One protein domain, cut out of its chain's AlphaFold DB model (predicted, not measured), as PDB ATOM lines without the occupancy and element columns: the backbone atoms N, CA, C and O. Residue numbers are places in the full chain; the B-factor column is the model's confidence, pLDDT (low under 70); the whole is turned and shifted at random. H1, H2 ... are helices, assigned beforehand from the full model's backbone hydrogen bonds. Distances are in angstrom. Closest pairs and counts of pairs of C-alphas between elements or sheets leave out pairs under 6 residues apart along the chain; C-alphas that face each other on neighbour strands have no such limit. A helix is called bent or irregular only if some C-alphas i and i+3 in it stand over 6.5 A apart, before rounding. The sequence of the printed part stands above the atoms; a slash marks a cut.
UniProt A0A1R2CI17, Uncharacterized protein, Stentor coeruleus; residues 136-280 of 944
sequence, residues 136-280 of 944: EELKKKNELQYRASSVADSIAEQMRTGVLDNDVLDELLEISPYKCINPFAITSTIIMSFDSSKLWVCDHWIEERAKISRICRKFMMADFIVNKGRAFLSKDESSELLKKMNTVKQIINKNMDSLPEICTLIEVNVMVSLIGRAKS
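AT A GLANCE: This is residues 136 to 280 of the 944 residues of an uncharacterized protein of Stentor coeruleus (UniProt A0A1R2CI17). Three helical hairpins are set one after another, H1 with H2, H3 with H4 and H5 with H6, and the H3-H4 pair lies in the middle with one hairpin on each side of it. H2, H4 and H6 make one row, with H1, H3 and H5 behind them in a second, looser row where H5 slants away from the direction of H3. The printed part has 145 residues with six named helices, H1 to H6 in order along the chain, and no named strand; the class is all helix, with the packing mostly aligned. The whole is compact, with a radius of gyration of the C-alphas of 14.8 A and spans of 50 by 34 by 23 A.

IN THESE COORDINATES: H1, the longest helix, holds residues 136 to 161 and runs 38.0 A from C-alpha 136 at (-28.077, -28.067, -21.906). H2 is residues 166 to 174, 12.6 A long, and H3 is residues 183 to 192, 14.6 A long. H4, residues 203 to 226, measures 34.5 A from C-alpha 203 at (-35.774, 16.477, -18.226). It is irregular, with C-alphas 204 and 207 7.9 A apart, and has a kink of 25 degrees near residue 220. H5 is residues 235 to 255, 30.1 A. H6 is residues 262 to 277, 22.2 A, and ends at C-alpha 277 at (-47.903, -8.781, -4.012).

HOW THE PARTS SIT: H3 and H4 are the hubs, touching three helices each. They form a hairpin at 37 degrees, only just a steep tilt, with the C-alphas of Thr 187 and Cys 216 closest at 4.8 A. With residues 145 to 156 alone, H1 touches H3, the same way at a shallow tilt of 11 degrees; the closest C-alphas are those of Ala 156 and Ile 190, 5.2 A. H1 and H2 form a hairpin at a shallow tilt of 23 degrees, closest at the C-alphas of Ala 148 and Leu 172, 6.3 A. H2 touches H4, closest at the C-alphas of Leu 173 and Ile 215, 6.6 A. H4 touches H6 the same way at 32 degrees, only just shallow, with the C-alphas of Ala 210 and Thr 264 closest at 5.0 A. H5 and H6 form a hairpin at 18 degrees, closest at the C-alphas of Leu 242 and Val 272, 6.2 A. H3 and H5 only just touch, with 3 pairs of C-alphas within 8 A, the closest being Ile 191 and Leu 241 at 7.5 A, at a steep tilt of 62 degrees. H1 is apart from H4, H5 and H6. Every O i to N i+4 pair is within hydrogen-bond range in H1, H2, H3, H5 and H6, and 18 of 20 are in H4.

THE WHOLE: The two C-alphas farthest apart, those of Glu 136 and Asp 257, are 51.3 A apart. The printed part has no cut, and no link is long; the link from H1 to H2 is tight and the others are short. Residues 232 to 233 pair in parallel with residues 279 to 280. The mean pLDDT of the printed part is 72.6, and 45 residues are under 70, among them residues 136 to 142, 194 to 203 and 223 to 237.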
ATOM      1  N   GLU A 136     -28.390 -29.055 -20.874       50.06
ATOM      2  CA  GLU A 136     -28.077 -28.067 -21.906       50.06
ATOM      3  C   GLU A 136     -29.057 -26.889 -21.914       50.06
ATOM      4  O   GLU A 136     -28.632 -25.750 -22.116       50.06
ATOM      5  N   GLU A 137     -30.351 -27.119 -21.656       50.62
ATOM      6  CA  GLU A 137     -31.289 -26.024 -21.388       50.62
ATOM      7  C   GLU A 137     -30.860 -25.237 -20.151       50.62
ATOM      8  O   GLU A 137     -30.857 -24.004 -20.167       50.62
ATOM      9  N   LEU A 138     -30.484 -25.941 -19.079       59.59
ATOM     10  CA  LEU A 138     -30.030 -25.305 -17.848       59.59
ATOM     11  C   LEU A 138     -28.737 -24.507 -18.088       59.59
ATOM     12  O   LEU A 138     -28.618 -23.384 -17.596       59.59
ATOM     13  N   LYS A 139     -27.801 -25.027 -18.893       65.75
ATOM     14  CA  LYS A 139     -26.582 -24.312 -19.303       65.75
ATOM     15  C   LYS A 139     -26.906 -23.035 -20.089       65.75
ATOM     16  O   LYS A 139     -26.469 -21.961 -19.684       65.75
ATOM     17  N   LYS A 140     -27.748 -23.115 -21.127       69.25
ATOM     18  CA  LYS A 140     -28.183 -21.952 -21.933       69.25
ATOM     19  C   LYS A 140     -28.847 -20.865 -21.070       69.25
ATOM     20  O   LYS A 140     -28.591 -19.679 -21.264       69.25
ATOM     21  N   LYS A 141     -29.652 -21.259 -20.074       67.38
ATOM     22  CA  LYS A 141     -30.296 -20.330 -19.123       67.38
ATOM     23  C   LYS A 141     -29.283 -19.682 -18.153       67.38
ATOM     24  O   LYS A 141     -29.458 -18.518 -17.799       67.38
ATOM     25  N   ASN A 142     -28.204 -20.379 -17.770       67.44
ATOM     26  CA  ASN A 142     -27.087 -19.797 -17.000       67.44
ATOM     27  C   ASN A 142     -26.267 -18.794 -17.834       67.44
ATOM     28  O   ASN A 142     -25.926 -17.724 -17.337       67.44
ATOM     29  N   GLU A 143     -25.966 -19.112 -19.096       71.50
ATOM     30  CA  GLU A 143     -25.204 -18.227 -19.994       71.50
ATOM     31  C   GLU A 143     -25.941 -16.894 -20.230       71.50
ATOM     32  O   GLU A 143     -25.340 -15.821 -20.131       71.50
ATOM     33  N   LEU A 144     -27.263 -16.943 -20.444       70.69
ATOM     34  CA  LEU A 144     -28.106 -15.745 -20.559       70.69
ATOM     35  C   LEU A 144     -28.202 -14.957 -19.245       70.69
ATOM     36  O   LEU A 144     -28.137 -13.728 -19.279       70.69
ATOM     37  N   GLN A 145     -28.294 -15.638 -18.096       74.38
ATOM     38  CA  GLN A 145     -28.249 -14.993 -16.780       74.38
ATOM     39  C   GLN A 145     -26.947 -14.203 -16.587       74.38
ATOM     40  O   GLN A 145     -26.992 -13.064 -16.130       74.38
ATOM     41  N   TYR A 146     -25.800 -14.789 -16.942       74.62
ATOM     42  CA  TYR A 146     -24.496 -14.146 -16.778       74.62
ATOM     43  C   TYR A 146     -24.342 -12.911 -17.681       74.62
ATOM     44  O   TYR A 146     -23.919 -11.862 -17.194       74.62
ATOM     45  N   ARG A 147     -24.768 -12.990 -18.957       79.25
ATOM     46  CA  ARG A 147     -24.810 -11.817 -19.857       79.25
ATOM     47  C   ARG A 147     -25.709 -10.719 -19.278       79.25
ATOM     48  O   ARG A 147     -25.273  -9.578 -19.183       79.25
ATOM     49  N   ALA A 148     -26.923 -11.062 -18.836       72.38
ATOM     50  CA  ALA A 148     -27.854 -10.091 -18.259       72.38
ATOM     51  C   ALA A 148     -27.300  -9.414 -16.996       72.38
ATOM     52  O   ALA A 148     -27.448  -8.203 -16.853       72.38
ATOM     53  N   SER A 149     -26.640 -10.166 -16.106       77.56
ATOM     54  CA  SER A 149     -25.990  -9.601 -14.916       77.56
ATOM     55  C   SER A 149     -24.871  -8.634 -15.301       77.56
ATOM     56  O   SER A 149     -24.916  -7.486 -14.885       77.56
ATOM     57  N   SER A 150     -23.946  -9.041 -16.180       77.75
ATOM     58  CA  SER A 150     -22.827  -8.183 -16.598       77.75
ATOM     59  C   SER A 150     -23.275  -6.871 -17.257       77.75
ATOM     60  O   SER A 150     -22.610  -5.849 -17.092       77.75
ATOM     61  N   VAL A 151     -24.384  -6.884 -18.005       82.06
ATOM     62  CA  VAL A 151     -24.948  -5.673 -18.625       82.06
ATOM     63  C   VAL A 151     -25.692  -4.825 -17.584       82.06
ATOM     64  O   VAL A 151     -25.544  -3.606 -17.570       82.06
ATOM     65  N   ALA A 152     -26.425  -5.445 -16.653       80.00
ATOM     66  CA  ALA A 152     -27.078  -4.744 -15.544       80.00
ATOM     67  C   ALA A 152     -26.086  -4.086 -14.569       80.00
ATOM     68  O   ALA A 152     -26.358  -2.983 -14.098       80.00
ATOM     69  N   ASP A 153     -24.935  -4.712 -14.306       78.38
ATOM     70  CA  ASP A 153     -23.837  -4.128 -13.525       78.38
ATOM     71  C   ASP A 153     -23.229  -2.906 -14.244       78.38
ATOM     72  O   ASP A 153     -22.949  -1.885 -13.614       78.38
ATOM     73  N   SER A 154     -23.093  -2.963 -15.577       81.50
ATOM     74  CA  SER A 154     -22.635  -1.824 -16.388       81.50
ATOM     75  C   SER A 154     -23.633  -0.657 -16.365       81.50
ATOM     76  O   SER A 154     -23.234   0.478 -16.103       81.50
ATOM     77  N   ILE A 155     -24.930  -0.936 -16.539       79.81
ATOM     78  CA  ILE A 155     -26.018   0.049 -16.403       79.81
ATOM     79  C   ILE A 155     -26.013   0.663 -14.995       79.81
ATOM     80  O   ILE A 155     -26.114   1.878 -14.848       79.81
ATOM     81  N   ALA A 156     -25.854  -0.157 -13.954       79.00
ATOM     82  CA  ALA A 156     -25.804   0.301 -12.570       79.00
ATOM     83  C   ALA A 156     -24.649   1.282 -12.304       79.00
ATOM     84  O   ALA A 156     -24.853   2.265 -11.591       79.00
ATOM     85  N   GLU A 157     -23.462   1.056 -12.875       76.88
ATOM     86  CA  GLU A 157     -22.328   1.977 -12.728       76.88
ATOM     87  C   GLU A 157     -22.510   3.255 -13.565       76.88
ATOM     88  O   GLU A 157     -22.333   4.357 -13.046       76.88
ATOM     89  N   GLN A 158     -22.997   3.129 -14.806       76.25
ATOM     90  CA  GLN A 158     -23.375   4.264 -15.661       76.25
ATOM     91  C   GLN A 158     -24.399   5.203 -14.991       76.25
ATOM     92  O   GLN A 158     -24.304   6.431 -15.092       76.25
ATOM     93  N   MET A 159     -25.362   4.644 -14.251       72.12
ATOM     94  CA  MET A 159     -26.350   5.413 -13.487       72.12
ATOM     95  C   MET A 159     -25.745   6.166 -12.288       72.12
ATOM     96  O   MET A 159     -26.241   7.241 -11.950       72.12
ATOM     97  N   ARG A 160     -24.672   5.652 -11.664       71.19
ATOM     98  CA  ARG A 160     -23.948   6.332 -10.565       71.19
ATOM     99  C   ARG A 160     -23.085   7.482 -11.084       71.19
ATOM    100  O   ARG A 160     -23.061   8.565 -10.486       71.19
ATOM    101  N   THR A 161     -22.396   7.260 -12.205       69.06
ATOM    102  CA  THR A 161     -21.573   8.283 -12.870       69.06
ATOM    103  C   THR A 161     -22.420   9.347 -13.568       69.06
ATOM    104  O   THR A 161     -21.965  10.478 -13.711       69.06
ATOM    105  N   GLY A 162     -23.667   9.026 -13.935       64.81
ATOM    106  CA  GLY A 162     -24.590   9.937 -14.621       64.81
ATOM    107  C   GLY A 162     -24.380   9.993 -16.136       64.81
ATOM    108  O   GLY A 162     -24.702  11.004 -16.755       64.81
ATOM    109  N   VAL A 163     -23.822   8.930 -16.721       68.25
ATOM    110  CA  VAL A 163     -23.516   8.812 -18.155       68.25
ATOM    111  C   VAL A 163     -24.061   7.474 -18.632       68.25
ATOM    112  O   VAL A 163     -23.401   6.450 -18.478       68.25
ATOM    113  N   LEU A 164     -25.285   7.480 -19.157       68.50
ATOM    114  CA  LEU A 164     -25.991   6.274 -19.574       68.50
ATOM    115  C   LEU A 164     -25.952   6.107 -21.097       68.50
ATOM    116  O   LEU A 164     -26.337   7.017 -21.829       68.50
ATOM    117  N   ASP A 165     -25.514   4.938 -21.561       71.69
ATOM    118  CA  ASP A 165     -25.438   4.602 -22.982       71.69
ATOM    119  C   ASP A 165     -26.674   3.804 -23.423       71.69
ATOM    120  O   ASP A 165     -27.009   2.757 -22.858       71.69
ATOM    121  N   ASN A 166     -27.343   4.288 -24.469       68.31
ATOM    122  CA  ASN A 166     -28.488   3.606 -25.061       68.31
ATOM    123  C   ASN A 166     -28.100   2.248 -25.670       68.31
ATOM    124  O   ASN A 166     -28.871   1.302 -25.512       68.31
ATOM    125  N   ASP A 167     -26.899   2.108 -26.250       71.25
ATOM    126  CA  ASP A 167     -26.428   0.835 -26.820       71.25
ATOM    127  C   ASP A 167     -26.427  -0.288 -25.756       71.25
ATOM    128  O   ASP A 167     -26.725  -1.446 -26.057       71.25
ATOM    129  N   VAL A 168     -26.141   0.055 -24.492       73.38
ATOM    130  CA  VAL A 168     -26.067  -0.886 -23.358       73.38
ATOM    131  C   VAL A 168     -27.455  -1.197 -22.780       73.38
ATOM    132  O   VAL A 168     -27.736  -2.348 -22.433       73.38
ATOM    133  N   LEU A 169     -28.365  -0.213 -22.729       72.44
ATOM    134  CA  LEU A 169     -29.778  -0.463 -22.396       72.44
ATOM    135  C   LEU A 169     -30.430  -1.427 -23.394       72.44
ATOM    136  O   LEU A 169     -31.185  -2.323 -23.006       72.44
ATOM    137  N   ASP A 170     -30.141  -1.228 -24.676       71.56
ATOM    138  CA  ASP A 170     -30.751  -1.987 -25.756       71.56
ATOM    139  C   ASP A 170     -30.146  -3.401 -25.872       71.56
ATOM    140  O   ASP A 170     -30.890  -4.341 -26.160       71.56
ATOM    141  N   GLU A 171     -28.870  -3.611 -25.499       76.88
ATOM    142  CA  GLU A 171     -28.318  -4.962 -25.276       76.88
ATOM    143  C   GLU A 171     -29.125  -5.742 -24.218       76.88
ATOM    144  O   GLU A 171     -29.430  -6.922 -24.415       76.88
ATOM    145  N   LEU A 172     -29.526  -5.103 -23.112       78.31
ATOM    146  CA  LEU A 172     -30.329  -5.776 -22.084       78.31
ATOM    147  C   LEU A 172     -31.778  -6.037 -22.537       78.31
ATOM    148  O   LEU A 172     -32.397  -6.999 -22.079       78.31
ATOM    149  N   LEU A 173     -32.307  -5.237 -23.471       73.25
ATOM    150  CA  LEU A 173     -33.602  -5.484 -24.116       73.25
ATOM    151  C   LEU A 173     -33.575  -6.658 -25.112       73.25
ATOM    152  O   LEU A 173     -34.631  -7.252 -25.344       73.25
ATOM    153  N   GLU A 174     -32.412  -7.051 -25.654       72.38
ATOM    154  CA  GLU A 174     -32.282  -8.295 -26.437       72.38
ATOM    155  C   GLU A 174     -32.538  -9.550 -25.587       72.38
ATOM    156  O   GLU A 174     -32.990 -10.589 -26.088       72.38
ATOM    157  N   ILE A 175     -32.175  -9.501 -24.301       74.19
ATOM    158  CA  ILE A 175     -32.099 -10.689 -23.455       74.19
ATOM    159  C   ILE A 175     -33.489 -11.019 -22.917       74.19
ATOM    160  O   ILE A 175     -33.949 -10.462 -21.924       74.19
ATOM    161  N   SER A 176     -34.150 -11.981 -23.569       74.50
ATOM    162  CA  SER A 176     -35.461 -12.503 -23.164       74.50
ATOM    163  C   SER A 176     -35.474 -12.894 -21.672       74.50
ATOM    164  O   SER A 176     -34.859 -13.904 -21.303       74.50
ATOM    165  N   PRO A 177     -36.196 -12.161 -20.797       70.56
ATOM    166  CA  PRO A 177     -36.121 -12.385 -19.351       70.56
ATOM    167  C   PRO A 177     -36.642 -13.765 -18.946       70.56
ATOM    168  O   PRO A 177     -36.123 -14.399 -18.033       70.56
ATOM    169  N   TYR A 178     -37.614 -14.282 -19.699       70.00
ATOM    170  CA  TYR A 178     -38.203 -15.614 -19.545       70.00
ATOM    171  C   TYR A 178     -37.219 -16.772 -19.807       70.00
ATOM    172  O   TYR A 178     -37.547 -17.925 -19.535       70.00
ATOM    173  N   LYS A 179     -36.022 -16.481 -20.339       71.75
ATOM    174  CA  LYS A 179     -34.930 -17.445 -20.556       71.75
ATOM    175  C   LYS A 179     -33.782 -17.295 -19.542       71.75
ATOM    176  O   LYS A 179     -32.803 -18.030 -19.636       71.75
ATOM    177  N   CYS A 180     -33.901 -16.389 -18.569       64.75
ATOM    178  CA  CYS A 180     -32.973 -16.250 -17.443       64.75
ATOM    179  C   CYS A 180     -33.400 -17.144 -16.257       64.75
ATOM    180  O   CYS A 180     -34.560 -17.545 -16.157       64.75
ATOM    181  N   ILE A 181     -32.474 -17.476 -15.349       66.00
ATOM    182  CA  ILE A 181     -32.743 -18.363 -14.191       66.00
ATOM    183  C   ILE A 181     -33.329 -17.592 -13.006       66.00
ATOM    184  O   ILE A 181     -34.225 -18.086 -12.324       66.00
ATOM    185  N   ASN A 182     -32.822 -16.385 -12.774       67.25
ATOM    186  CA  ASN A 182     -33.277 -15.435 -11.771       67.25
ATOM    187  C   ASN A 182     -33.396 -14.051 -12.440       67.25
ATOM    188  O   ASN A 182     -32.474 -13.231 -12.348       67.25
ATOM    189  N   PRO A 183     -34.512 -13.785 -13.147       70.94
ATOM    190  CA  PRO A 183     -34.737 -12.501 -13.806       70.94
ATOM    191  C   PRO A 183     -34.780 -11.345 -12.798       70.94
ATOM    192  O   PRO A 183     -34.298 -10.252 -13.083       70.94
ATOM    193  N   PHE A 184     -35.294 -11.595 -11.590       75.31
ATOM    194  CA  PHE A 184     -35.408 -10.583 -10.546       75.31
ATOM    195  C   PHE A 184     -34.050 -10.043 -10.069       75.31
ATOM    196  O   PHE A 184     -33.942  -8.850  -9.797       75.31
ATOM    197  N   ALA A 185     -32.992 -10.863 -10.021       71.56
ATOM    198  CA  ALA A 185     -31.647 -10.403  -9.652       71.56
ATOM    199  C   ALA A 185     -31.095  -9.322 -10.606       71.56
ATOM    200  O   ALA A 185     -30.400  -8.407 -10.158       71.56
ATOM    201  N   ILE A 186     -31.451  -9.392 -11.893       76.19
ATOM    202  CA  ILE A 186     -31.088  -8.392 -12.910       76.19
ATOM    203  C   ILE A 186     -31.743  -7.055 -12.560       76.19
ATOM    204  O   ILE A 186     -31.061  -6.046 -12.393       76.19
ATOM    205  N   THR A 187     -33.061  -7.069 -12.333       80.75
ATOM    206  CA  THR A 187     -33.784  -5.877 -11.887       80.75
ATOM    207  C   THR A 187     -33.276  -5.367 -10.539       80.75
ATOM    208  O   THR A 187     -33.174  -4.161 -10.359       80.75
ATOM    209  N   SER A 188     -32.931  -6.246  -9.596       75.31
ATOM    210  CA  SER A 188     -32.435  -5.854  -8.271       75.31
ATOM    211  C   SER A 188     -31.098  -5.109  -8.356       75.31
ATOM    212  O   SER A 188     -30.950  -4.065  -7.731       75.31
ATOM    213  N   THR A 189     -30.163  -5.566  -9.197       77.38
ATOM    214  CA  THR A 189     -28.873  -4.890  -9.454       77.38
ATOM    215  C   THR A 189     -29.071  -3.435  -9.890       77.38
ATOM    216  O   THR A 189     -28.467  -2.516  -9.322       77.38
ATOM    217  N   ILE A 190     -29.988  -3.220 -10.841       79.12
ATOM    218  CA  ILE A 190     -30.337  -1.892 -11.354       79.12
ATOM    219  C   ILE A 190     -31.100  -1.098 -10.279       79.12
ATOM    220  O   ILE A 190     -30.646  -0.025  -9.889       79.12
ATOM    221  N   ILE A 191     -32.202  -1.638  -9.728       77.19
ATOM    222  CA  ILE A 191     -33.053  -0.985  -8.706       77.19
ATOM    223  C   ILE A 191     -32.251  -0.546  -7.473       77.19
ATOM    224  O   ILE A 191     -32.467   0.546  -6.944       77.19
ATOM    225  N   MET A 192     -31.322  -1.373  -7.000       72.62
ATOM    226  CA  MET A 192     -30.557  -1.072  -5.792       72.62
ATOM    227  C   MET A 192     -29.498   0.011  -6.015       72.62
ATOM    228  O   MET A 192     -29.157   0.691  -5.046       72.62
ATOM    229  N   SER A 193     -29.065   0.205  -7.266       70.06
ATOM    230  CA  SER A 193     -28.059   1.187  -7.698       70.06
ATOM    231  C   SER A 193     -28.644   2.516  -8.196       70.06
ATOM    232  O   SER A 193     -27.894   3.358  -8.683       70.06
ATOM    233  N   PHE A 194     -29.959   2.741  -8.069       67.38
ATOM    234  CA  PHE A 194     -30.565   4.034  -8.401       67.38
ATOM    235  C   PHE A 194     -30.074   5.155  -7.480       67.38
ATOM    236  O   PHE A 194     -30.548   5.297  -6.350       67.38
ATOM    237  N   ASP A 195     -29.221   6.025  -8.017       60.94
ATOM    238  CA  ASP A 195     -29.062   7.381  -7.503       60.94
ATOM    239  C   ASP A 195     -30.269   8.233  -7.942       60.94
ATOM    240  O   ASP A 195     -30.403   8.647  -9.098       60.94
ATOM    241  N   SER A 196     -31.184   8.482  -7.005       58.47
ATOM    242  CA  SER A 196     -32.361   9.325  -7.226       58.47
ATOM    243  C   SER A 196     -32.051  10.827  -7.247       58.47
ATOM    244  O   SER A 196     -32.943  11.605  -7.581       58.47
ATOM    245  N   SER A 197     -30.821  11.251  -6.924       58.41
ATOM    246  CA  SER A 197     -30.452  12.671  -6.826       58.41
ATOM    247  C   SER A 197     -30.125  13.334  -8.169       58.41
ATOM    248  O   SER A 197     -30.303  14.543  -8.298       58.41
ATOM    249  N   LYS A 198     -29.697  12.559  -9.179       61.03
ATOM    250  CA  LYS A 198     -29.280  13.072 -10.501       61.03
ATOM    251  C   LYS A 198     -30.248  12.689 -11.626       61.03
ATOM    252  O   LYS A 198     -30.873  13.550 -12.246       61.03
ATOM    253  N   LEU A 199     -30.399  11.386 -11.878       66.50
ATOM    254  CA  LEU A 199     -31.016  10.853 -13.103       66.50
ATOM    255  C   LEU A 199     -32.542  11.079 -13.191       66.50
ATOM    256  O   LEU A 199     -33.108  11.097 -14.283       66.50
ATOM    257  N   TRP A 200     -33.208  11.306 -12.054       64.69
ATOM    258  CA  TRP A 200     -34.661  11.532 -11.966       64.69
ATOM    259  C   TRP A 200     -35.091  13.004 -11.942       64.69
ATOM    260  O   TRP A 200     -36.289  13.285 -11.950       64.69
ATOM    261  N   VAL A 201     -34.138  13.940 -11.921       64.81
ATOM    262  CA  VAL A 201     -34.414  15.381 -11.777       64.81
ATOM    263  C   VAL A 201     -34.265  16.140 -13.103       64.81
ATOM    264  O   VAL A 201     -34.869  17.192 -13.273       64.81
ATOM    265  N   CYS A 202     -33.494  15.616 -14.061       68.69
ATOM    266  CA  CYS A 202     -33.207  16.307 -15.323       68.69
ATOM    267  C   CYS A 202     -34.120  15.835 -16.469       68.69
ATOM    268  O   CYS A 202     -34.140  14.645 -16.788       68.69
ATOM    269  N   ASP A 203     -34.818  16.761 -17.135       68.69
ATOM    270  CA  ASP A 203     -35.774  16.477 -18.226       68.69
ATOM    271  C   ASP A 203     -35.180  15.645 -19.384       68.69
ATOM    272  O   ASP A 203     -35.887  14.829 -19.971       68.69
ATOM    273  N   HIS A 204     -33.885  15.801 -19.694       70.69
ATOM    274  CA  HIS A 204     -33.259  15.170 -20.866       70.69
ATOM    275  C   HIS A 204     -33.125  13.637 -20.793       70.69
ATOM    276  O   HIS A 204     -33.049  13.014 -21.842       70.69
ATOM    277  N   TRP A 205     -33.161  13.025 -19.603       72.88
ATOM    278  CA  TRP A 205     -33.083  11.559 -19.428       72.88
ATOM    279  C   TRP A 205     -34.446  10.838 -19.534       72.88
ATOM    280  O   TRP A 205     -34.590   9.706 -19.071       72.88
ATOM    281  N   ILE A 206     -35.495  11.487 -20.054       73.56
ATOM    282  CA  ILE A 206     -36.866  10.939 -20.044       73.56
ATOM    283  C   ILE A 206     -37.012   9.605 -20.803       73.56
ATOM    284  O   ILE A 206     -37.716   8.709 -20.327       73.56
ATOM    285  N   GLU A 207     -36.340   9.435 -21.944       74.06
ATOM    286  CA  GLU A 207     -36.417   8.190 -22.722       74.06
ATOM    287  C   GLU A 207     -35.676   7.052 -22.017       74.06
ATOM    288  O   GLU A 207     -36.172   5.928 -21.935       74.06
ATOM    289  N   GLU A 208     -34.525   7.357 -21.429       76.50
ATOM    290  CA  GLU A 208     -33.702   6.437 -20.657       76.50
ATOM    291  C   GLU A 208     -34.428   5.973 -19.392       76.50
ATOM    292  O   GLU A 208     -34.456   4.776 -19.095       76.50
ATOM    293  N   ARG A 209     -35.108   6.885 -18.684       76.75
ATOM    294  CA  ARG A 209     -35.981   6.542 -17.552       76.75
ATOM    295  C   ARG A 209     -37.112   5.607 -17.970       76.75
ATOM    296  O   ARG A 209     -37.392   4.636 -17.256       76.75
ATOM    297  N   ALA A 210     -37.734   5.853 -19.123       76.62
ATOM    298  CA  ALA A 210     -38.773   4.984 -19.669       76.62
ATOM    299  C   ALA A 210     -38.215   3.605 -20.083       76.62
ATOM    300  O   ALA A 210     -38.810   2.581 -19.729       76.62
ATOM    301  N   LYS A 211     -37.052   3.554 -20.753       78.75
ATOM    302  CA  LYS A 211     -36.344   2.313 -21.119       78.75
ATOM    303  C   LYS A 211     -35.971   1.486 -19.889       78.75
ATOM    304  O   LYS A 211     -36.395   0.334 -19.806       78.75
ATOM    305  N   ILE A 212     -35.256   2.061 -18.914       80.69
ATOM    306  CA  ILE A 212     -34.867   1.365 -17.673       80.69
ATOM    307  C   ILE A 212     -36.109   0.836 -16.953       80.69
ATOM    308  O   ILE A 212     -36.142  -0.330 -16.561       80.69
ATOM    309  N   SER A 213     -37.158   1.652 -16.809       80.50
ATOM    310  CA  SER A 213     -38.386   1.224 -16.126       80.50
ATOM    311  C   SER A 213     -39.050   0.038 -16.836       80.50
ATOM    312  O   SER A 213     -39.468  -0.907 -16.167       80.50
ATOM    313  N   ARG A 214     -39.061   0.030 -18.179       81.12
ATOM    314  CA  ARG A 214     -39.571  -1.084 -18.994       81.12
ATOM    315  C   ARG A 214     -38.711  -2.346 -18.893       81.12
ATOM    316  O   ARG A 214     -39.269  -3.443 -18.828       81.12
ATOM    317  N   ILE A 215     -37.383  -2.214 -18.845       80.81
ATOM    318  CA  ILE A 215     -36.448  -3.329 -18.600       80.81
ATOM    319  C   ILE A 215     -36.742  -3.943 -17.228       80.81
ATOM    320  O   ILE A 215     -37.111  -5.117 -17.137       80.81
ATOM    321  N   CYS A 216     -36.664  -3.132 -16.170       82.69
ATOM    322  CA  CYS A 216     -36.887  -3.554 -14.793       82.69
ATOM    323  C   CYS A 216     -38.256  -4.231 -14.622       82.69
ATOM    324  O   CYS A 216     -38.324  -5.314 -14.031       82.69
ATOM    325  N   ARG A 217     -39.320  -3.669 -15.220       84.56
ATOM    326  CA  ARG A 217     -40.655  -4.277 -15.239       84.56
ATOM    327  C   ARG A 217     -40.677  -5.614 -15.982       84.56
ATOM    328  O   ARG A 217     -41.209  -6.572 -15.422       84.56
ATOM    329  N   LYS A 218     -40.135  -5.725 -17.205       79.25
ATOM    330  CA  LYS A 218     -40.158  -6.993 -17.970       79.25
ATOM    331  C   LYS A 218     -39.447  -8.121 -17.210       79.25
ATOM    332  O   LYS A 218     -40.002  -9.213 -17.090       79.25
ATOM    333  N   PHE A 219     -38.281  -7.846 -16.623       78.44
ATOM    334  CA  PHE A 219     -37.561  -8.810 -15.783       78.44
ATOM    335  C   PHE A 219     -38.320  -9.141 -14.479       78.44
ATOM    336  O   PHE A 219     -38.444 -10.314 -14.128       78.44
ATOM    337  N   MET A 220     -38.943  -8.161 -13.811       77.25
ATOM    338  CA  MET A 220     -39.801  -8.422 -12.642       77.25
ATOM    339  C   MET A 220     -41.062  -9.224 -12.977       77.25
ATOM    340  O   MET A 220     -41.457 -10.076 -12.188       77.25
ATOM    341  N   MET A 221     -41.706  -8.992 -14.120       73.62
ATOM    342  CA  MET A 221     -42.910  -9.730 -14.518       73.62
ATOM    343  C   MET A 221     -42.595 -11.157 -14.959       73.62
ATOM    344  O   MET A 221     -43.391 -12.056 -14.686       73.62
ATOM    345  N   ALA A 222     -41.425 -11.404 -15.552       70.12
ATOM    346  CA  ALA A 222     -40.950 -12.766 -15.769       70.12
ATOM    347  C   ALA A 222     -40.885 -13.554 -14.449       70.12
ATOM    348  O   ALA A 222     -41.404 -14.668 -14.383       70.12
ATOM    349  N   ASP A 223     -40.356 -12.965 -13.372       69.94
ATOM    350  CA  ASP A 223     -40.265 -13.673 -12.092       69.94
ATOM    351  C   ASP A 223     -41.587 -13.666 -11.293       69.94
ATOM    352  O   ASP A 223     -42.157 -14.718 -11.013       69.94
ATOM    353  N   PHE A 224     -42.166 -12.501 -10.995       65.81
ATOM    354  CA  PHE A 224     -43.378 -12.407 -10.169       65.81
ATOM    355  C   PHE A 224     -44.667 -12.898 -10.846       65.81
ATOM    356  O   PHE A 224     -45.665 -13.072 -10.141       65.81
ATOM    357  N   ILE A 225     -44.694 -13.111 -12.172       60.06
ATOM    358  CA  ILE A 225     -45.888 -13.606 -12.886       60.06
ATOM    359  C   ILE A 225     -45.700 -15.019 -13.454       60.06
ATOM    360  O   ILE A 225     -46.588 -15.847 -13.247       60.06
ATOM    361  N   VAL A 226     -44.565 -15.346 -14.090       54.38
ATOM    362  CA  VAL A 226     -44.319 -16.723 -14.580       54.38
ATOM    363  C   VAL A 226     -43.854 -17.625 -13.439       54.38
ATOM    364  O   VAL A 226     -44.425 -18.694 -13.219       54.38
ATOM    365  N   ASN A 227     -42.904 -17.160 -12.625       51.41
ATOM    366  CA  ASN A 227     -42.459 -17.856 -11.417       51.41
ATOM    367  C   ASN A 227     -43.325 -17.502 -10.180       51.41
ATOM    368  O   ASN A 227     -42.805 -17.431  -9.064       51.41
ATOM    369  N   LYS A 228     -44.661 -17.375 -10.334       50.72
ATOM    370  CA  LYS A 228     -45.660 -17.038  -9.274       50.72
ATOM    371  C   LYS A 228     -45.598 -17.900  -7.989       50.72
ATOM    372  O   LYS A 228     -46.255 -17.570  -7.002       50.72
ATOM    373  N   GLY A 229     -44.839 -19.002  -7.990       45.62
ATOM    374  CA  GLY A 229     -44.568 -19.871  -6.834       45.62
ATOM    375  C   GLY A 229     -43.102 -19.953  -6.367       45.62
ATOM    376  O   GLY A 229     -42.821 -20.775  -5.499       45.62
ATOM    377  N   ARG A 230     -42.176 -19.161  -6.934       44.78
ATOM    378  CA  ARG A 230     -40.740 -19.131  -6.566       44.78
ATOM    379  C   ARG A 230     -40.256 -17.763  -6.078       44.78
ATOM    380  O   ARG A 230     -39.293 -17.707  -5.322       44.78
ATOM    381  N   ALA A 231     -40.889 -16.682  -6.534       50.12
ATOM    382  CA  ALA A 231     -40.480 -15.320  -6.210       50.12
ATOM    383  C   ALA A 231     -40.808 -14.982  -4.742       50.12
ATOM    384  O   ALA A 231     -41.959 -14.699  -4.393       50.12
ATOM    385  N   PHE A 232     -39.787 -15.021  -3.883       54.34
ATOM    386  CA  PHE A 232     -39.871 -14.687  -2.461       54.34
ATOM    387  C   PHE A 232     -38.920 -13.540  -2.127       54.34
ATOM    388  O   PHE A 232     -37.772 -13.543  -2.558       54.34
ATOM    389  N   LEU A 233     -39.387 -12.606  -1.298       60.81
ATOM    390  CA  LEU A 233     -38.561 -11.556  -0.702       60.81
ATOM    391  C   LEU A 233     -38.562 -11.709   0.822       60.81
ATOM    392  O   LEU A 233     -39.561 -12.150   1.411       60.81
ATOM    393  N   SER A 234     -37.478 -11.310   1.482       61.75
ATOM    394  CA  SER A 234     -37.557 -10.983   2.905       61.75
ATOM    395  C   SER A 234     -38.400  -9.717   3.110       61.75
ATOM    396  O   SER A 234     -38.641  -8.925   2.193       61.75
ATOM    397  N   LYS A 235     -38.866  -9.523   4.345       65.50
ATOM    398  CA  LYS A 235     -39.636  -8.335   4.724       65.50
ATOM    399  C   LYS A 235     -38.819  -7.049   4.551       65.50
ATOM    400  O   LYS A 235     -39.376  -6.031   4.149       65.50
ATOM    401  N   ASP A 236     -37.518  -7.117   4.814       69.06
ATOM    402  CA  ASP A 236     -36.629  -5.956   4.804       69.06
ATOM    403  C   ASP A 236     -36.227  -5.574   3.371       69.06
ATOM    404  O   ASP A 236     -36.342  -4.403   3.013       69.06
ATOM    405  N   GLU A 237     -35.910  -6.550   2.507       66.62
ATOM    406  CA  GLU A 237     -35.712  -6.319   1.061       66.62
ATOM    407  C   GLU A 237     -36.977  -5.736   0.413       66.62
ATOM    408  O   GLU A 237     -36.910  -4.738  -0.302       66.62
ATOM    409  N   SER A 238     -38.153  -6.316   0.696       74.25
ATOM    410  CA  SER A 238     -39.437  -5.798   0.206       74.25
ATOM    411  C   SER A 238     -39.675  -4.355   0.674       74.25
ATOM    412  O   SER A 238     -40.064  -3.505  -0.126       74.25
ATOM    413  N   SER A 239     -39.367  -4.047   1.940       78.12
ATOM    414  CA  SER A 239     -39.486  -2.700   2.511       78.12
ATOM    415  C   SER A 239     -38.519  -1.692   1.871       78.12
ATOM    416  O   SER A 239     -38.936  -0.585   1.528       78.12
ATOM    417  N   GLU A 240     -37.250  -2.055   1.645       80.94
ATOM    418  CA  GLU A 240     -36.272  -1.168   1.000       80.94
ATOM    419  C   GLU A 240     -36.624  -0.909  -0.473       80.94
ATOM    420  O   GLU A 240     -36.623   0.242  -0.915       80.94
ATOM    421  N   LEU A 241     -36.990  -1.953  -1.220       78.31
ATOM    422  CA  LEU A 241     -37.387  -1.840  -2.624       78.31
ATOM    423  C   LEU A 241     -38.673  -1.015  -2.776       78.31
ATOM    424  O   LEU A 241     -38.729  -0.126  -3.627       78.31
ATOM    425  N   LEU A 242     -39.677  -1.234  -1.915       84.62
ATOM    426  CA  LEU A 242     -40.871  -0.387  -1.860       84.62
ATOM    427  C   LEU A 242     -40.520   1.055  -1.486       84.62
ATOM    428  O   LEU A 242     -41.105   1.970  -2.061       84.62
ATOM    429  N   LYS A 243     -39.573   1.293  -0.571       85.06
ATOM    430  CA  LYS A 243     -39.122   2.649  -0.227       85.06
ATOM    431  C   LYS A 243     -38.485   3.340  -1.439       85.06
ATOM    432  O   LYS A 243     -38.951   4.414  -1.811       85.06
ATOM    433  N   LYS A 244     -37.504   2.709  -2.101       82.50
ATOM    434  CA  LYS A 244     -36.844   3.246  -3.311       82.50
ATOM    435  C   LYS A 244     -37.850   3.516  -4.436       82.50
ATOM    436  O   LYS A 244     -37.894   4.626  -4.963       82.50
ATOM    437  N   MET A 245     -38.715   2.550  -4.754       83.75
ATOM    438  CA  MET A 245     -39.728   2.699  -5.806       83.75
ATOM    439  C   MET A 245     -40.801   3.748  -5.471       83.75
ATOM    440  O   MET A 245     -41.234   4.475  -6.364       83.75
ATOM    441  N   ASN A 246     -41.206   3.898  -4.203       85.31
ATOM    442  CA  ASN A 246     -42.115   4.979  -3.810       85.31
ATOM    443  C   ASN A 246     -41.435   6.358  -3.862       85.31
ATOM    444  O   ASN A 246     -42.099   7.323  -4.234       85.31
ATOM    445  N   THR A 247     -40.133   6.471  -3.573       83.75
ATOM    446  CA  THR A 247     -39.376   7.715  -3.806       83.75
ATOM    447  C   THR A 247     -39.309   8.054  -5.299       83.75
ATOM    448  O   THR A 247     -39.621   9.185  -5.664       83.75
ATOM    449  N   VAL A 248     -39.009   7.088  -6.174       80.38
ATOM    450  CA  VAL A 248     -39.053   7.279  -7.640       80.38
ATOM    451  C   VAL A 248     -40.447   7.734  -8.093       80.38
ATOM    452  O   VAL A 248     -40.575   8.757  -8.763       80.38
ATOM    453  N   LYS A 249     -41.510   7.057  -7.644       85.19
ATOM    454  CA  LYS A 249     -42.907   7.439  -7.910       85.19
ATOM    455  C   LYS A 249     -43.252   8.850  -7.414       85.19
ATOM    456  O   LYS A 249     -43.996   9.560  -8.085       85.19
ATOM    457  N   GLN A 250     -42.725   9.275  -6.266       84.06
ATOM    458  CA  GLN A 250     -42.902  10.639  -5.756       84.06
ATOM    459  C   GLN A 250     -42.176  11.686  -6.609       84.06
ATOM    460  O   GLN A 250     -42.706  12.784  -6.758       84.06
ATOM    461  N   ILE A 251     -41.006  11.370  -7.172       79.75
ATOM    462  CA  ILE A 251     -40.295  12.273  -8.090       79.75
ATOM    463  C   ILE A 251     -41.060  12.374  -9.415       79.75
ATOM    464  O   ILE A 251     -41.411  13.479  -9.812       79.75
ATOM    465  N   ILE A 252     -41.447  11.242 -10.020       80.00
ATOM    466  CA  ILE A 252     -42.298  11.221 -11.225       80.00
ATOM    467  C   ILE A 252     -43.556  12.072 -11.013       80.00
ATOM    468  O   ILE A 252     -43.838  12.958 -11.813       80.00
ATOM    469  N   ASN A 253     -44.282  11.860  -9.911       82.88
ATOM    470  CA  ASN A 253     -45.504  12.606  -9.606       82.88
ATOM    471  C   ASN A 253     -45.283  14.123  -9.449       82.88
ATOM    472  O   ASN A 253     -46.204  14.874  -9.743       82.88
ATOM    473  N   LYS A 254     -44.101  14.578  -9.003       79.38
ATOM    474  CA  LYS A 254     -43.746  16.011  -8.967       79.38
ATOM    475  C   LYS A 254     -43.429  16.560 -10.358       79.38
ATOM    476  O   LYS A 254     -43.741  17.712 -10.635       79.38
ATOM    477  N   ASN A 255     -42.840  15.738 -11.224       74.69
ATOM    478  CA  ASN A 255     -42.510  16.108 -12.598       74.69
ATOM    479  C   ASN A 255     -43.746  16.089 -13.523       74.69
ATOM    480  O   ASN A 255     -43.709  16.696 -14.585       74.69
ATOM    481  N   MET A 256     -44.854  15.432 -13.146       76.25
ATOM    482  CA  MET A 256     -46.037  15.273 -14.014       76.25
ATOM    483  C   MET A 256     -46.624  16.592 -14.545       76.25
ATOM    484  O   MET A 256     -47.148  16.596 -15.657       76.25
ATOM    485  N   ASP A 257     -46.531  17.692 -13.791       69.00
ATOM    486  CA  ASP A 257     -47.020  19.008 -14.226       69.00
ATOM    487  C   ASP A 257     -46.052  19.716 -15.195       69.00
ATOM    488  O   ASP A 257     -46.486  20.479 -16.062       69.00
ATOM    489  N   SER A 258     -44.742  19.453 -15.089       71.12
ATOM    490  CA  SER A 258     -43.709  20.070 -15.931       71.12
ATOM    491  C   SER A 258     -43.375  19.249 -17.180       71.12
ATOM    492  O   SER A 258     -43.087  19.849 -18.218       71.12
ATOM    493  N   LEU A 259     -43.402  17.915 -17.096       76.38
ATOM    494  CA  LEU A 259     -43.111  16.954 -18.163       76.38
ATOM    495  C   LEU A 259     -43.770  15.578 -17.840       76.38
ATOM    496  O   LEU A 259     -43.224  14.804 -17.054       76.38
ATOM    497  N   PRO A 260     -44.943  15.240 -18.421       78.88
ATOM    498  CA  PRO A 260     -45.732  14.070 -18.010       78.88
ATOM    499  C   PRO A 260     -45.126  12.694 -18.365       78.88
ATOM    500  O   PRO A 260     -45.339  12.146 -19.448       78.88
ATOM    501  N   GLU A 261     -44.457  12.055 -17.407       79.69
ATOM    502  CA  GLU A 261     -43.865  10.710 -17.534       79.69
ATOM    503  C   GLU A 261     -44.881   9.554 -17.339       79.69
ATOM    504  O   GLU A 261     -44.618   8.570 -16.646       79.69
ATOM    505  N   ILE A 262     -46.069   9.637 -17.956       80.00
ATOM    506  CA  ILE A 262     -47.192   8.707 -17.694       80.00
ATOM    507  C   ILE A 262     -46.875   7.230 -17.999       80.00
ATOM    508  O   ILE A 262     -47.351   6.338 -17.296       80.00
ATOM    509  N   CYS A 263     -46.038   6.961 -19.009       79.12
ATOM    510  CA  CYS A 263     -45.563   5.606 -19.299       79.12
ATOM    511  C   CYS A 263     -44.662   5.095 -18.166       79.12
ATOM    512  O   CYS A 263     -44.974   4.066 -17.571       79.12
ATOM    513  N   THR A 264     -43.615   5.845 -17.805       81.31
ATOM    514  CA  THR A 264     -42.708   5.545 -16.684       81.31
ATOM    515  C   THR A 264     -43.479   5.323 -15.378       81.31
ATOM    516  O   THR A 264     -43.209   4.371 -14.647       81.31
ATOM    517  N   LEU A 265     -44.505   6.142 -15.116       84.06
ATOM    518  CA  LEU A 265     -45.371   6.023 -13.944       84.06
ATOM    519  C   LEU A 265     -46.147   4.696 -13.908       84.06
ATOM    520  O   LEU A 265     -46.280   4.102 -12.839       84.06
ATOM    521  N   ILE A 266     -46.654   4.207 -15.045       81.69
ATOM    522  CA  ILE A 266     -47.322   2.896 -15.118       81.69
ATOM    523  C   ILE A 266     -46.316   1.765 -14.903       81.69
ATOM    524  O   ILE A 266     -46.570   0.905 -14.064       81.69
ATOM    525  N   GLU A 267     -45.165   1.792 -15.581       82.44
ATOM    526  CA  GLU A 267     -44.100   0.790 -15.413       82.44
ATOM    527  C   GLU A 267     -43.683   0.679 -13.923       82.44
ATOM    528  O   GLU A 267     -43.639  -0.417 -13.361       82.44
ATOM    529  N   VAL A 268     -43.496   1.816 -13.235       84.25
ATOM    530  CA  VAL A 268     -43.184   1.877 -11.792       84.25
ATOM    531  C   VAL A 268     -44.358   1.437 -10.906       84.25
ATOM    532  O   VAL A 268     -44.137   0.730  -9.924       84.25
ATOM    533  N   ASN A 269     -45.606   1.787 -11.232       84.56
ATOM    534  CA  ASN A 269     -46.778   1.316 -10.479       84.56
ATOM    535  C   ASN A 269     -46.930  -0.211 -10.544       84.56
ATOM    536  O   ASN A 269     -47.203  -0.834  -9.514       84.56
ATOM    537  N   VAL A 270     -46.678  -0.817 -11.711       80.56
ATOM    538  CA  VAL A 270     -46.627  -2.277 -11.868       80.56
ATOM    539  C   VAL A 270     -45.525  -2.862 -10.980       80.56
ATOM    540  O   VAL A 270     -45.795  -3.783 -10.214       80.56
ATOM    541  N   MET A 271     -44.309  -2.301 -11.000       83.56
ATOM    542  CA  MET A 271     -43.207  -2.770 -10.147       83.56
ATOM    543  C   MET A 271     -43.537  -2.679  -8.645       83.56
ATOM    544  O   MET A 271     -43.376  -3.668  -7.930       83.56
ATOM    545  N   VAL A 272     -44.078  -1.550  -8.168       84.94
ATOM    546  CA  VAL A 272     -44.542  -1.381  -6.772       84.94
ATOM    547  C   VAL A 272     -45.607  -2.419  -6.410       84.94
ATOM    548  O   VAL A 272     -45.535  -3.035  -5.345       84.94
ATOM    549  N   SER A 273     -46.578  -2.646  -7.295       80.62
ATOM    550  CA  SER A 273     -47.648  -3.624  -7.091       80.62
ATOM    551  C   SER A 273     -47.111  -5.055  -7.021       80.62
ATOM    552  O   SER A 273     -47.518  -5.818  -6.148       80.62
ATOM    553  N   LEU A 274     -46.139  -5.418  -7.863       74.94
ATOM    554  CA  LEU A 274     -45.502  -6.737  -7.830       74.94
ATOM    555  C   LEU A 274     -44.684  -6.955  -6.551       74.94
ATOM    556  O   LEU A 274     -44.820  -8.014  -5.946       74.94
ATOM    557  N   ILE A 275     -43.923  -5.960  -6.074       76.38
ATOM    558  CA  ILE A 275     -43.188  -6.062  -4.796       76.38
ATOM    559  C   ILE A 275     -44.163  -6.143  -3.607       76.38
ATOM    560  O   ILE A 275     -43.915  -6.889  -2.663       76.38
ATOM    561  N   GLY A 276     -45.294  -5.428  -3.658       71.44
ATOM    562  CA  GLY A 276     -46.347  -5.502  -2.636       71.44
ATOM    563  C   GLY A 276     -47.172  -6.799  -2.668       71.44
ATOM    564  O   GLY A 276     -47.697  -7.218  -1.637       71.44
ATOM    565  N   ARG A 277     -47.279  -7.454  -3.833       65.06
ATOM    566  CA  ARG A 277     -47.903  -8.781  -4.012       65.06
ATOM    567  C   ARG A 277     -46.921  -9.938  -3.783       65.06
ATOM    568  O   ARG A 277     -47.373 -11.071  -3.599       65.06
ATOM    569  N   ALA A 278     -45.612  -9.679  -3.796       62.38
ATOM    570  CA  ALA A 278     -44.576 -10.670  -3.536       62.38
ATOM    571  C   ALA A 278     -44.800 -11.294  -2.156       62.38
ATOM    572  O   ALA A 278     -44.850 -10.606  -1.134       62.38
ATOM    573  N   LYS A 279     -44.959 -12.618  -2.108       56.41
ATOM    574  CA  LYS A 279     -45.187 -13.288  -0.831       56.41
ATOM    575  C   LYS A 279     -43.884 -13.278  -0.042       56.41
ATOM    576  O   LYS A 279     -42.884 -13.826  -0.504       56.41
ATOM    577  N   SER A 280     -43.903 -12.738   1.177       50.78
ATOM    578  CA  SER A 280     -42.787 -12.983   2.090       50.78
ATOM    579  C   SER A 280     -42.652 -14.487   2.353       50.78
ATOM    580  O   SER A 280     -43.640 -15.235   2.302       50.78
TER     581      SER A 280